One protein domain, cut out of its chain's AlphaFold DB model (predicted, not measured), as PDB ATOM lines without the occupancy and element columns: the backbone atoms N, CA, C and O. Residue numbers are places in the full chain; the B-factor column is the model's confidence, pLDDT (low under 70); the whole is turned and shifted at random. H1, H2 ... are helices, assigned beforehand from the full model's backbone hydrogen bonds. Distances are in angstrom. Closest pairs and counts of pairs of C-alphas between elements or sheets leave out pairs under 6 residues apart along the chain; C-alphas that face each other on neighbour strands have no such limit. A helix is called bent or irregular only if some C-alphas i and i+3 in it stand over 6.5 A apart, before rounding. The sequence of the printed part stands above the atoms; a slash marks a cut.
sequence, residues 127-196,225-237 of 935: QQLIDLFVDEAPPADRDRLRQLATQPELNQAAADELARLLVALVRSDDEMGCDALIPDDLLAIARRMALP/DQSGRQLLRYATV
ATOM      1  N   GLN A 127      22.421   6.144 -28.179       68.38
ATOM      2  CA  GLN A 127      23.448   6.492 -27.209       68.38
ATOM      3  C   GLN A 127      24.406   7.601 -27.683       68.38
ATOM      4  O   GLN A 127      24.665   8.523 -26.921       68.38
ATOM      5  N   GLN A 128      24.858   7.583 -28.938       68.81
ATOM      6  CA  GLN A 128      25.746   8.613 -29.488       68.81
ATOM      7  C   GLN A 128      25.044   9.975 -29.629       68.81
ATOM      8  O   GLN A 128      25.669  11.011 -29.420       68.81
ATOM      9  N   LEU A 129      23.733   9.996 -29.913       70.19
ATOM     10  CA  LEU A 129      22.944  11.235 -29.867       70.19
ATOM     11  C   LEU A 129      22.830  11.782 -28.451       70.19
ATOM     12  O   LEU A 129      22.944  12.984 -28.234       70.19
ATOM     13  N   ILE A 130      22.591  10.901 -27.484       78.69
ATOM     14  CA  ILE A 130      22.552  11.286 -26.075       78.69
ATOM     15  C   ILE A 130      23.901  11.881 -25.682       78.69
ATOM     16  O   ILE A 130      23.934  12.978 -25.136       78.69
ATOM     17  N   ASP A 131      24.998  11.200 -26.007       81.44
ATOM     18  CA  ASP A 131      26.350  11.656 -25.694       81.44
ATOM     19  C   ASP A 131      26.653  13.012 -26.345       81.44
ATOM     20  O   ASP A 131      27.110  13.912 -25.650       81.44
ATOM     21  N   LEU A 132      26.258  13.229 -27.605       80.75
ATOM     22  CA  LEU A 132      26.348  14.534 -28.266       80.75
ATOM     23  C   LEU A 132      25.667  15.647 -27.454       80.75
ATOM     24  O   LEU A 132      26.288  16.666 -27.163       80.75
ATOM     25  N   PHE A 133      24.389  15.488 -27.102       84.25
ATOM     26  CA  PHE A 133      23.664  16.527 -26.360       84.25
ATOM     27  C   PHE A 133      24.188  16.700 -24.934       84.25
ATOM     28  O   PHE A 133      24.207  17.819 -24.425       84.25
ATOM     29  N   VAL A 134      24.633  15.617 -24.294       86.19
ATOM     30  CA  VAL A 134      25.274  15.669 -22.976       86.19
ATOM     31  C   VAL A 134      26.595  16.438 -23.049       86.19
ATOM     32  O   VAL A 134      26.866  17.259 -22.174       86.19
ATOM     33  N   ASP A 135      27.398  16.237 -24.087       84.19
ATOM     34  CA  ASP A 135      28.680  16.924 -24.254       84.19
ATOM     35  C   ASP A 135      28.501  18.422 -24.529       84.19
ATOM     36  O   ASP A 135      29.290  19.242 -24.044       84.19
ATOM     37  N   GLU A 136      27.439  18.792 -25.249       82.75
ATOM     38  CA  GLU A 136      27.046  20.190 -25.468       82.75
ATOM     39  C   GLU A 136      26.426  20.846 -24.227       82.75
ATOM     40  O   GLU A 136      26.430  22.075 -24.116       82.75
ATOM     41  N   ALA A 137      25.901  20.061 -23.283       87.06
ATOM     42  CA  ALA A 137      25.232  20.596 -22.108       87.06
ATOM     43  C   ALA A 137      26.203  21.192 -21.072       87.06
ATOM     44  O   ALA A 137      27.307  20.660 -20.861       87.06
ATOM     45  N   PRO A 138      25.794  22.269 -20.362       88.06
ATOM     46  CA  PRO A 138      26.513  22.764 -19.193       88.06
ATOM     47  C   PRO A 138      26.754  21.635 -18.183       88.06
ATOM     48  O   PRO A 138      25.854  20.818 -17.990       88.06
ATOM     49  N   PRO A 139      27.904  21.591 -17.478       88.94
ATOM     50  CA  PRO A 139      28.223  20.502 -16.549       88.94
ATOM     51  C   PRO A 139      27.124  20.192 -15.523       88.94
ATOM     52  O   PRO A 139      26.929  19.031 -15.183       88.94
ATOM     53  N   ALA A 140      26.384  21.211 -15.075       90.25
ATOM     54  CA  ALA A 140      25.275  21.066 -14.130       90.25
ATOM     55  C   ALA A 140      24.056  20.314 -14.702       90.25
ATOM     56  O   ALA A 140      23.307  19.707 -13.943       90.25
ATOM     57  N   ASP A 141      23.878  20.328 -16.025       90.50
ATOM     58  CA  ASP A 141      22.710  19.768 -16.710       90.50
ATOM     59  C   ASP A 141      22.988  18.385 -17.322       90.50
ATOM     60  O   ASP A 141      22.054  17.677 -17.693       90.50
ATOM     61  N   ARG A 142      24.261  17.967 -17.416       92.12
ATOM     62  CA  ARG A 142      24.698  16.739 -18.110       92.12
ATOM     63  C   ARG A 142      24.065  15.469 -17.564       92.12
ATOM     64  O   ARG A 142      23.492  14.693 -18.329       92.12
ATOM     65  N   ASP A 143      24.148  15.269 -16.251       91.19
ATOM     66  CA  ASP A 143      23.606  14.075 -15.596       91.19
ATOM     67  C   ASP A 143      22.086  14.019 -15.747       91.19
ATOM     68  O   ASP A 143      21.516  12.961 -16.026       91.19
ATOM     69  N   ARG A 144      21.431  15.181 -15.634       91.81
ATOM     70  CA  ARG A 144      19.979  15.287 -15.762       91.81
ATOM     71  C   ARG A 144      19.515  15.050 -17.197       91.81
ATOM     72  O   ARG A 144      18.565  14.296 -17.400       91.81
ATOM     73  N   LEU A 145      20.206  15.624 -18.182       88.88
ATOM     74  CA  LEU A 145      19.940  15.392 -19.600       88.88
ATOM     75  C   LEU A 145      20.122  13.912 -19.929       88.88
ATOM     76  O   LEU A 145      19.205  13.314 -20.480       88.88
ATOM     77  N   ARG A 146      21.241  13.293 -19.525       88.50
ATOM     78  CA  ARG A 146      21.507  11.861 -19.737       88.50
ATOM     79  C   ARG A 146      20.407  10.995 -19.128       88.50
ATOM     80  O   ARG A 146      19.900  10.096 -19.795       88.50
ATOM     81  N   GLN A 147      20.007  11.280 -17.890       88.56
ATOM     82  CA  GLN A 147      18.939  10.560 -17.195       88.56
ATOM     83  C   GLN A 147      17.587  10.662 -17.913       88.56
ATOM     84  O   GLN A 147      16.865   9.672 -17.984       88.56
ATOM     85  N   LEU A 148      17.207  11.842 -18.412       87.19
ATOM     86  CA  LEU A 148      15.945  12.040 -19.135       87.19
ATOM     87  C   LEU A 148      15.999  11.419 -20.538       87.19
ATOM     88  O   LEU A 148      15.076  10.740 -20.967       87.19
ATOM     89  N   ALA A 149      17.113  11.594 -21.235       81.38
ATOM     90  CA  ALA A 149      17.320  11.135 -22.600       81.38
ATOM     91  C   ALA A 149      17.373   9.598 -22.740       81.38
ATOM     92  O   ALA A 149      17.054   9.062 -23.800       81.38
ATOM     93  N   THR A 150      17.761   8.887 -21.675       80.62
ATOM     94  CA  THR A 150      17.855   7.414 -21.630       80.62
ATOM     95  C   THR A 150      16.577   6.720 -21.159       80.62
ATOM     96  O   THR A 150      16.491   5.493 -21.246       80.62
ATOM     97  N   GLN A 151      15.580   7.465 -20.671       76.19
ATOM     98  CA  GLN A 151      14.324   6.874 -20.215       76.19
ATOM     99  C   GLN A 151      13.529   6.307 -21.402       76.19
ATOM    100  O   GLN A 151      13.366   7.000 -22.410       76.19
ATOM    101  N   PRO A 152      13.032   5.058 -21.300       63.25
ATOM    102  CA  PRO A 152      12.233   4.450 -22.361       63.25
ATOM    103  C   PRO A 152      10.900   5.181 -22.568       63.25
ATOM    104  O   PRO A 152      10.472   5.320 -23.705       63.25
ATOM    105  N   GLU A 153      10.307   5.718 -21.498       70.50
ATOM    106  CA  GLU A 153       9.079   6.519 -21.530       70.50
ATOM    107  C   GLU A 153       9.240   7.747 -20.620       70.50
ATOM    108  O   GLU A 153       9.703   7.617 -19.482       70.50
ATOM    109  N   LEU A 154       8.859   8.937 -21.100       72.94
ATOM    110  CA  LEU A 154       8.798  10.160 -20.294       72.94
ATOM    111  C   LEU A 154       7.350  10.482 -19.920       72.94
ATOM    112  O   LEU A 154       6.432  10.356 -20.724       72.94
ATOM    113  N   ASN A 155       7.141  10.946 -18.689       80.69
ATOM    114  CA  ASN A 155       5.897  11.635 -18.347       80.69
ATOM    115  C   ASN A 155       5.957  13.099 -18.820       80.69
ATOM    116  O   ASN A 155       7.037  13.622 -19.093       80.69
ATOM    117  N   GLN A 156       4.809  13.786 -18.837       77.44
ATOM    118  CA  GLN A 156       4.718  15.157 -19.352       77.44
ATOM    119  C   GLN A 156       5.727  16.119 -18.699       77.44
ATOM    120  O   GLN A 156       6.385  16.874 -19.402       77.44
ATOM    121  N   ALA A 157       5.918  16.048 -17.377       81.00
ATOM    122  CA  ALA A 157       6.865  16.917 -16.674       81.00
ATOM    123  C   ALA A 157       8.330  16.637 -17.068       81.00
ATOM    124  O   ALA A 157       9.129  17.565 -17.192       81.00
ATOM    125  N   ALA A 158       8.678  15.367 -17.278       83.19
ATOM    126  CA  ALA A 158      10.002  14.937 -17.714       83.19
ATOM    127  C   ALA A 158      10.261  15.290 -19.191       83.19
ATOM    128  O   ALA A 158      11.372  15.695 -19.534       83.19
ATOM    129  N   ALA A 159       9.238  15.212 -20.048       81.75
ATOM    130  CA  ALA A 159       9.301  15.676 -21.432       81.75
ATOM    131  C   ALA A 159       9.458  17.203 -21.518       81.75
ATOM    132  O   ALA A 159      10.311  17.680 -22.264       81.75
ATOM    133  N   ASP A 160       8.717  17.966 -20.706       83.19
ATOM    134  CA  ASP A 160       8.848  19.428 -20.614       83.19
ATOM    135  C   ASP A 160      10.244  19.841 -20.136       83.19
ATOM    136  O   ASP A 160      10.823  20.825 -20.602       83.19
ATOM    137  N   GLU A 161      10.811  19.094 -19.190       88.38
ATOM    138  CA  GLU A 161      12.172  19.310 -18.710       88.38
ATOM    139  C   GLU A 161      13.223  18.976 -19.770       88.38
ATOM    140  O   GLU A 161      14.108  19.798 -20.012       88.38
ATOM    141  N   LEU A 162      13.102  17.835 -20.454       87.50
ATOM    142  CA  LEU A 162      14.014  17.475 -21.537       87.50
ATOM    143  C   LEU A 162      13.937  18.492 -22.684       87.50
ATOM    144  O   LEU A 162      14.972  18.945 -23.162       87.50
ATOM    145  N   ALA A 163      12.736  18.921 -23.075       85.06
ATOM    146  CA  ALA A 163      12.554  19.941 -24.101       85.06
ATOM    147  C   ALA A 163      13.196  21.279 -23.702       85.06
ATOM    148  O   ALA A 163      13.877  21.896 -24.521       85.06
ATOM    149  N   ARG A 164      13.065  21.705 -22.435       87.50
ATOM    150  CA  ARG A 164      13.758  22.896 -21.907       87.50
ATOM    151  C   ARG A 164      15.273  22.790 -22.019       87.50
ATOM    152  O   ARG A 164      15.904  23.743 -22.476       87.50
ATOM    153  N   LEU A 165      15.839  21.652 -21.622       88.44
ATOM    154  CA  LEU A 165      17.279  21.410 -21.702       88.44
ATOM    155  C   LEU A 165      17.759  21.430 -23.157       88.44
ATOM    156  O   LEU A 165      18.713  22.133 -23.467       88.44
ATOM    157  N   LEU A 166      17.070  20.742 -24.071       85.25
ATOM    158  CA  LEU A 166      17.452  20.681 -25.486       85.25
ATOM    159  C   LEU A 166      17.342  22.041 -26.185       85.25
ATOM    160  O   LEU A 166      18.257  22.440 -26.905       85.25
ATOM    161  N   VAL A 167      16.262  22.787 -25.940       82.88
ATOM    162  CA  VAL A 167      16.061  24.129 -26.505       82.88
ATOM    163  C   VAL A 167      17.172  25.090 -26.086       82.88
ATOM    164  O   VAL A 167      17.668  25.847 -26.923       82.88
ATOM    165  N   ALA A 168      17.621  25.032 -24.828       83.62
ATOM    166  CA  ALA A 168      18.731  25.856 -24.351       83.62
ATOM    167  C   ALA A 168      20.034  25.611 -25.141       83.62
ATOM    168  O   ALA A 168      20.811  26.545 -25.348       83.62
ATOM    169  N   LEU A 169      20.249  24.389 -25.641       80.75
ATOM    170  CA  LEU A 169      21.437  24.017 -26.420       80.75
ATOM    171  C   LEU A 169      21.348  24.477 -27.878       80.75
ATOM    172  O   LEU A 169      22.335  24.955 -28.451       80.75
ATOM    173  N   VAL A 170      20.166  24.371 -28.486       73.69
ATOM    174  CA  VAL A 170      19.991  24.555 -29.938       73.69
ATOM    175  C   VAL A 170      19.497  25.938 -30.338       73.69
ATOM    176  O   VAL A 170      19.545  26.285 -31.516       73.69
ATOM    177  N   ARG A 171      19.087  26.767 -29.371       68.56
ATOM    178  CA  ARG A 171      18.707  28.162 -29.611       68.56
ATOM    179  C   ARG A 171      19.808  28.894 -30.384       68.56
ATOM    180  O   ARG A 171      20.969  28.920 -29.960       68.56
ATOM    181  N   SER A 172      19.430  29.469 -31.524       57.59
ATOM    182  CA  SER A 172      20.271  30.346 -32.342       57.59
ATOM    183  C   SER A 172      19.586  31.703 -32.469       57.59
ATOM    184  O   SER A 172      18.371  31.754 -32.648       57.59
ATOM    185  N   ASP A 173      20.346  32.788 -32.343       50.62
ATOM    186  CA  ASP A 173      19.799  34.151 -32.333       50.62
ATOM    187  C   ASP A 173      19.617  34.742 -33.750       50.62
ATOM    188  O   ASP A 173      19.124  35.860 -33.893       50.62
ATOM    189  N   ASP A 174      19.979  34.004 -34.808       50.78
ATOM    190  CA  ASP A 174      20.557  34.662 -35.989       50.78
ATOM    191  C   ASP A 174      19.824  34.551 -37.329       50.78
ATOM    192  O   ASP A 174      20.325  35.122 -38.292       50.78
ATOM    193  N   GLU A 175      18.659  33.903 -37.476       50.47
ATOM    194  CA  GLU A 175      18.128  33.781 -38.853       50.47
ATOM    195  C   GLU A 175      16.670  34.041 -39.139       50.47
ATOM    196  O   GLU A 175      16.312  34.241 -40.299       50.47
ATOM    197  N   MET A 176      15.829  34.153 -38.132       42.09
ATOM    198  CA  MET A 176      14.458  34.545 -38.371       42.09
ATOM    199  C   MET A 176      14.086  35.516 -37.269       42.09
ATOM    200  O   MET A 176      14.230  35.224 -36.091       42.09
ATOM    201  N   GLY A 177      13.489  36.648 -37.626       42.09
ATOM    202  CA  GLY A 177      12.550  37.301 -36.714       42.09
ATOM    203  C   GLY A 177      11.291  36.456 -36.463       42.09
ATOM    204  O   GLY A 177      10.234  37.032 -36.240       42.09
ATOM    205  N   CYS A 178      11.392  35.130 -36.555       39.91
ATOM    206  CA  CYS A 178      10.456  34.175 -35.998       39.91
ATOM    207  C   CYS A 178      10.974  33.853 -34.604       39.91
ATOM    208  O   CYS A 178      12.184  33.787 -34.391       39.91
ATOM    209  N   ASP A 179      10.063  33.758 -33.647       45.03
ATOM    210  CA  ASP A 179      10.421  33.599 -32.247       45.03
ATOM    211  C   ASP A 179      11.395  32.429 -32.047       45.03
ATOM    212  O   ASP A 179      11.313  31.408 -32.729       45.03
ATOM    213  N   ALA A 180      12.366  32.619 -31.149       55.94
ATOM    214  CA  ALA A 180      13.311  31.572 -30.785       55.94
ATOM    215  C   ALA A 180      12.542  30.300 -30.409       55.94
ATOM    216  O   ALA A 180      11.585  30.410 -29.645       55.94
ATOM    217  N   LEU A 181      12.994  29.137 -30.901       63.81
ATOM    218  CA  LEU A 181      12.448  27.826 -30.537       63.81
ATOM    219  C   LEU A 181      12.184  27.790 -29.026       63.81
ATOM    220  O   LEU A 181      13.117  28.001 -28.244       63.81
ATOM    221  N   ILE A 182      10.933  27.575 -28.617       71.06
ATOM    222  CA  ILE A 182      10.568  27.386 -27.209       71.06
ATOM    223  C   ILE A 182      10.312  25.899 -26.917       71.06
ATOM    224  O   ILE A 182      10.071  25.118 -27.835       71.06
ATOM    225  N   PRO A 183      10.374  25.466 -25.644       76.50
ATOM    226  CA  PRO A 183      10.149  24.064 -25.278       76.50
ATOM    227  C   PRO A 183       8.817  23.512 -25.797       76.50
ATOM    228  O   PRO A 183       8.772  22.388 -26.295       76.50
ATOM    229  N   ASP A 184       7.763  24.331 -25.751       70.12
ATOM    230  CA  ASP A 184       6.436  23.973 -26.254       70.12
ATOM    231  C   ASP A 184       6.439  23.675 -27.759       70.12
ATOM    232  O   ASP A 184       5.705  22.790 -28.198       70.12
ATOM    233  N   ASP A 185       7.295  24.342 -28.542       66.50
ATOM    234  CA  ASP A 185       7.416  24.098 -29.981       66.50
ATOM    235  C   ASP A 185       8.014  22.715 -30.248       66.50
ATOM    236  O   ASP A 185       7.472  21.944 -31.037       66.50
ATOM    237  N   LEU A 186       9.099  22.361 -29.552       70.06
ATOM    238  CA  LEU A 186       9.757  21.060 -29.706       70.06
ATOM    239  C   LEU A 186       8.819  19.907 -29.305       70.06
ATOM    240  O   LEU A 186       8.778  18.869 -29.970       70.06
ATOM    241  N   LEU A 187       8.013  20.112 -28.259       71.88
ATOM    242  CA  LEU A 187       6.965  19.179 -27.841       71.88
ATOM    243  C   LEU A 187       5.817  19.108 -28.854       71.88
ATOM    244  O   LEU A 187       5.298  18.025 -29.118       71.88
ATOM    245  N   ALA A 188       5.405  20.239 -29.431       67.19
ATOM    246  CA  ALA A 188       4.361  20.287 -30.450       67.19
ATOM    247  C   ALA A 188       4.791  19.585 -31.745       67.19
ATOM    248  O   ALA A 188       3.992  18.845 -32.314       67.19
ATOM    249  N   ILE A 189       6.048  19.748 -32.173       63.81
ATOM    250  CA  ILE A 189       6.639  19.024 -33.310       63.81
ATOM    251  C   ILE A 189       6.616  17.520 -33.034       63.81
ATOM    252  O   ILE A 189       6.087  16.762 -33.847       63.81
ATOM    253  N   ALA A 190       7.097  17.095 -31.862       64.62
ATOM    254  CA  ALA A 190       7.079  15.688 -31.472       64.62
ATOM    255  C   ALA A 190       5.653  15.103 -31.472       64.62
ATOM    256  O   ALA A 190       5.447  13.994 -31.953       64.62
ATOM    257  N   ARG A 191       4.649  15.867 -31.013       63.22
ATOM    258  CA  ARG A 191       3.229  15.464 -31.037       63.22
ATOM    259  C   ARG A 191       2.645  15.409 -32.449       63.22
ATOM    260  O   ARG A 191       1.939  14.462 -32.773       63.22
ATOM    261  N   ARG A 192       2.912  16.412 -33.289       56.72
ATOM    262  CA  ARG A 192       2.366  16.515 -34.654       56.72
ATOM    263  C   ARG A 192       2.926  15.441 -35.579       56.72
ATOM    264  O   ARG A 192       2.216  14.985 -36.462       56.72
ATOM    265  N   MET A 193       4.171  15.040 -35.350       51.44
ATOM    266  CA  MET A 193       4.838  13.962 -36.080       51.44
ATOM    267  C   MET A 193       4.495  12.566 -35.531       51.44
ATOM    268  O   MET A 193       4.720  11.583 -36.224       51.44
ATOM    269  N   ALA A 194       3.944  12.477 -34.311       49.78
ATOM    270  CA  ALA A 194       3.391  11.245 -33.735       49.78
ATOM    271  C   ALA A 194       1.918  10.998 -34.122       49.78
ATOM    272  O   ALA A 194       1.382   9.921 -33.868       49.78
ATOM    273  N   LEU A 195       1.248  11.995 -34.708       36.09
ATOM    274  CA  LEU A 195      -0.080  11.853 -35.298       36.09
ATOM    275  C   LEU A 195       0.071  11.422 -36.767       36.09
ATOM    276  O   LEU A 195       0.936  11.966 -37.458       36.09
ATOM    277  N   PRO A 196      -0.770  10.504 -37.282       32.16
ATOM    278  CA  PRO A 196      -0.827  10.262 -38.717       32.16
ATOM    279  C   PRO A 196      -1.136  11.586 -39.439       32.16
ATOM    280  O   PRO A 196      -1.896  12.412 -38.915       32.16
ATOM    281  N   ASP A 225       3.848   8.143 -27.201       43.09
ATOM    282  CA  ASP A 225       5.208   7.647 -27.021       43.09
ATOM    283  C   ASP A 225       6.125   8.873 -26.866       43.09
ATOM    284  O   ASP A 225       6.682   9.411 -27.823       43.09
ATOM    285  N   GLN A 226       6.188   9.410 -25.643       51.88
ATOM    286  CA  GLN A 226       7.099  10.485 -25.246       51.88
ATOM    287  C   GLN A 226       8.505   9.914 -25.023       51.88
ATOM    288  O   GLN A 226       9.127  10.165 -23.989       51.88
ATOM    289  N   SER A 227       9.031   9.104 -25.941       57.38
ATOM    290  CA  SER A 227      10.412   8.658 -25.810       57.38
ATOM    291  C   SER A 227      11.338   9.872 -25.967       57.38
ATOM    292  O   SER A 227      11.245  10.644 -26.928       57.38
ATOM    293  N   GLY A 228      12.272  10.063 -25.027       61.44
ATOM    294  CA  GLY A 228      13.261  11.153 -25.091       61.44
ATOM    295  C   GLY A 228      14.068  11.162 -26.399       61.44
ATOM    296  O   GLY A 228      14.592  12.191 -26.816       61.44
ATOM    297  N   ARG A 229      14.079  10.023 -27.096       67.06
ATOM    298  CA  ARG A 229      14.682   9.782 -28.409       67.06
ATOM    299  C   ARG A 229      14.107  10.673 -29.507       67.06
ATOM    300  O   ARG A 229      14.881  11.224 -30.287       67.06
ATOM    301  N   GLN A 230      12.786  10.857 -29.559       64.31
ATOM    302  CA  GLN A 230      12.162  11.690 -30.592       64.31
ATOM    303  C   GLN A 230      12.506  13.172 -30.392       64.31
ATOM    304  O   GLN A 230      12.877  13.857 -31.342       64.31
ATOM    305  N   LEU A 231      12.506  13.655 -29.143       71.19
ATOM    306  CA  LEU A 231      12.913  15.030 -28.823       71.19
ATOM    307  C   LEU A 231      14.377  15.308 -29.210       71.19
ATOM    308  O   LEU A 231      14.667  16.365 -29.771       71.19
ATOM    309  N   LEU A 232      15.288  14.353 -28.981       72.19
ATOM    310  CA  LEU A 232      16.699  14.462 -29.384       72.19
ATOM    311  C   LEU A 232      16.865  14.541 -30.907       72.19
ATOM    312  O   LEU A 232      17.635  15.368 -31.400       72.19
ATOM    313  N   ARG A 233      16.134  13.718 -31.668       69.00
ATOM    314  CA  ARG A 233      16.190  13.713 -33.141       69.00
ATOM    315  C   ARG A 233      15.804  15.074 -33.719       69.00
ATOM    316  O   ARG A 233      16.570  15.639 -34.498       69.00
ATOM    317  N   TYR A 234      14.687  15.649 -33.272       70.56
ATOM    318  CA  TYR A 234      14.250  16.971 -33.739       70.56
ATOM    319  C   TYR A 234      15.184  18.090 -33.285       70.56
ATOM    320  O   TYR A 234      15.537  18.959 -34.082       70.56
ATOM    321  N   ALA A 235      15.659  18.044 -32.038       74.56
ATOM    322  CA  ALA A 235      16.648  19.003 -31.562       74.56
ATOM    323  C   ALA A 235      17.939  18.954 -32.404       74.56
ATOM    324  O   ALA A 235      18.574  19.987 -32.613       74.56
ATOM    325  N   THR A 236      18.315  17.787 -32.946       74.44
ATOM    326  CA  THR A 236      19.544  17.645 -33.747       74.44
ATOM    327  C   THR A 236      19.477  18.485 -35.023       74.44
ATOM    328  O   THR A 236      20.471  19.112 -35.382       74.44
ATOM    329  N   VAL A 237      18.300  18.602 -35.654       72.25
ATOM    330  CA  VAL A 237      18.086  19.453 -36.841       72.25
ATOM    331  C   VAL A 237      18.497  20.902 -36.550       72.25
ATOM    332  O   VAL A 237      19.313  21.475 -37.277       72.25
TER     333      VAL A 237
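Overview. This is residues 127 to 196 and 225 to 237 of the 935 residues of an uncharacterized protein of Candidatus Viridilinea halotolerans (UniProt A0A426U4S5). Two helices side by side, H3 and H5, make the core of a small helical body, with the helical hairpin of H1 and H2 packed on one side and H4 crossing them on the other. A long loop between H3 and H4 sticks out with residues 174 to 179. The printed part has 83 residues, with five named helices, H1 to H5 in order, and no named strand; its class is all helix. It is compact, with a radius of gyration of the C-alphas of 12.3 A and spans of 35 by 34 by 22 A.

Along the chain. H1, residues 127 to 136, begins at C-alpha 127 (23.448, 6.492, -27.209) and is 14.3 A long. H2, residues 139 to 149, is 15.6 A long and irregular: C-alphas 140 and 143 are 7.3 A apart. H3, residues 156 to 170, is the longest at 20.8 A and starts at C-alpha 156 (4.718, 15.157, -19.352). H4, residues 183 to 194, measures 16.8 A. H5, residues 228 to 237, measures 15.2 A and ends at C-alpha 237 (18.086, 19.453, -36.841).

Arrangement. H3 and H5, the hubs, touch at a shallow tilt of 23 degrees, the same way; their closest C-alphas, of Leu 166 and Ala 235, are 6.4 A apart. H1 and H2 form a hairpin at 25 degrees, closest at Val 134 and Arg 142, C-alphas 5.0 A apart. H2 touches H3 at a steep tilt of 50 degrees, closest at the C-alphas of Leu 148 and Leu 162, 6.2 A. H4 touches H5 with residues 186 to 190 alone, about perpendicular at 74 degrees, closest at the C-alphas of Ala 190 and Leu 231, 6.4 A. H4 is apart from H1 and H2. Every O i to N i+4 pair is within hydrogen-bond range in H1, H3 and H4, against 5 of 7 in H2 and 5 of 6 in H5.

Size, cuts and confidence. The C-alphas farthest apart, of Pro 139 and Pro 196, are 37.9 A apart. Residues 197 to 224 are not printed, and C-alphas 196 and 225 are 13.4 A apart across the cut. The link from H3 to H4, 12 residues, is long. Mean pLDDT of the printed part is 71.8, and 31 residues are under 70, among them 171 to 181 and 188 to 196.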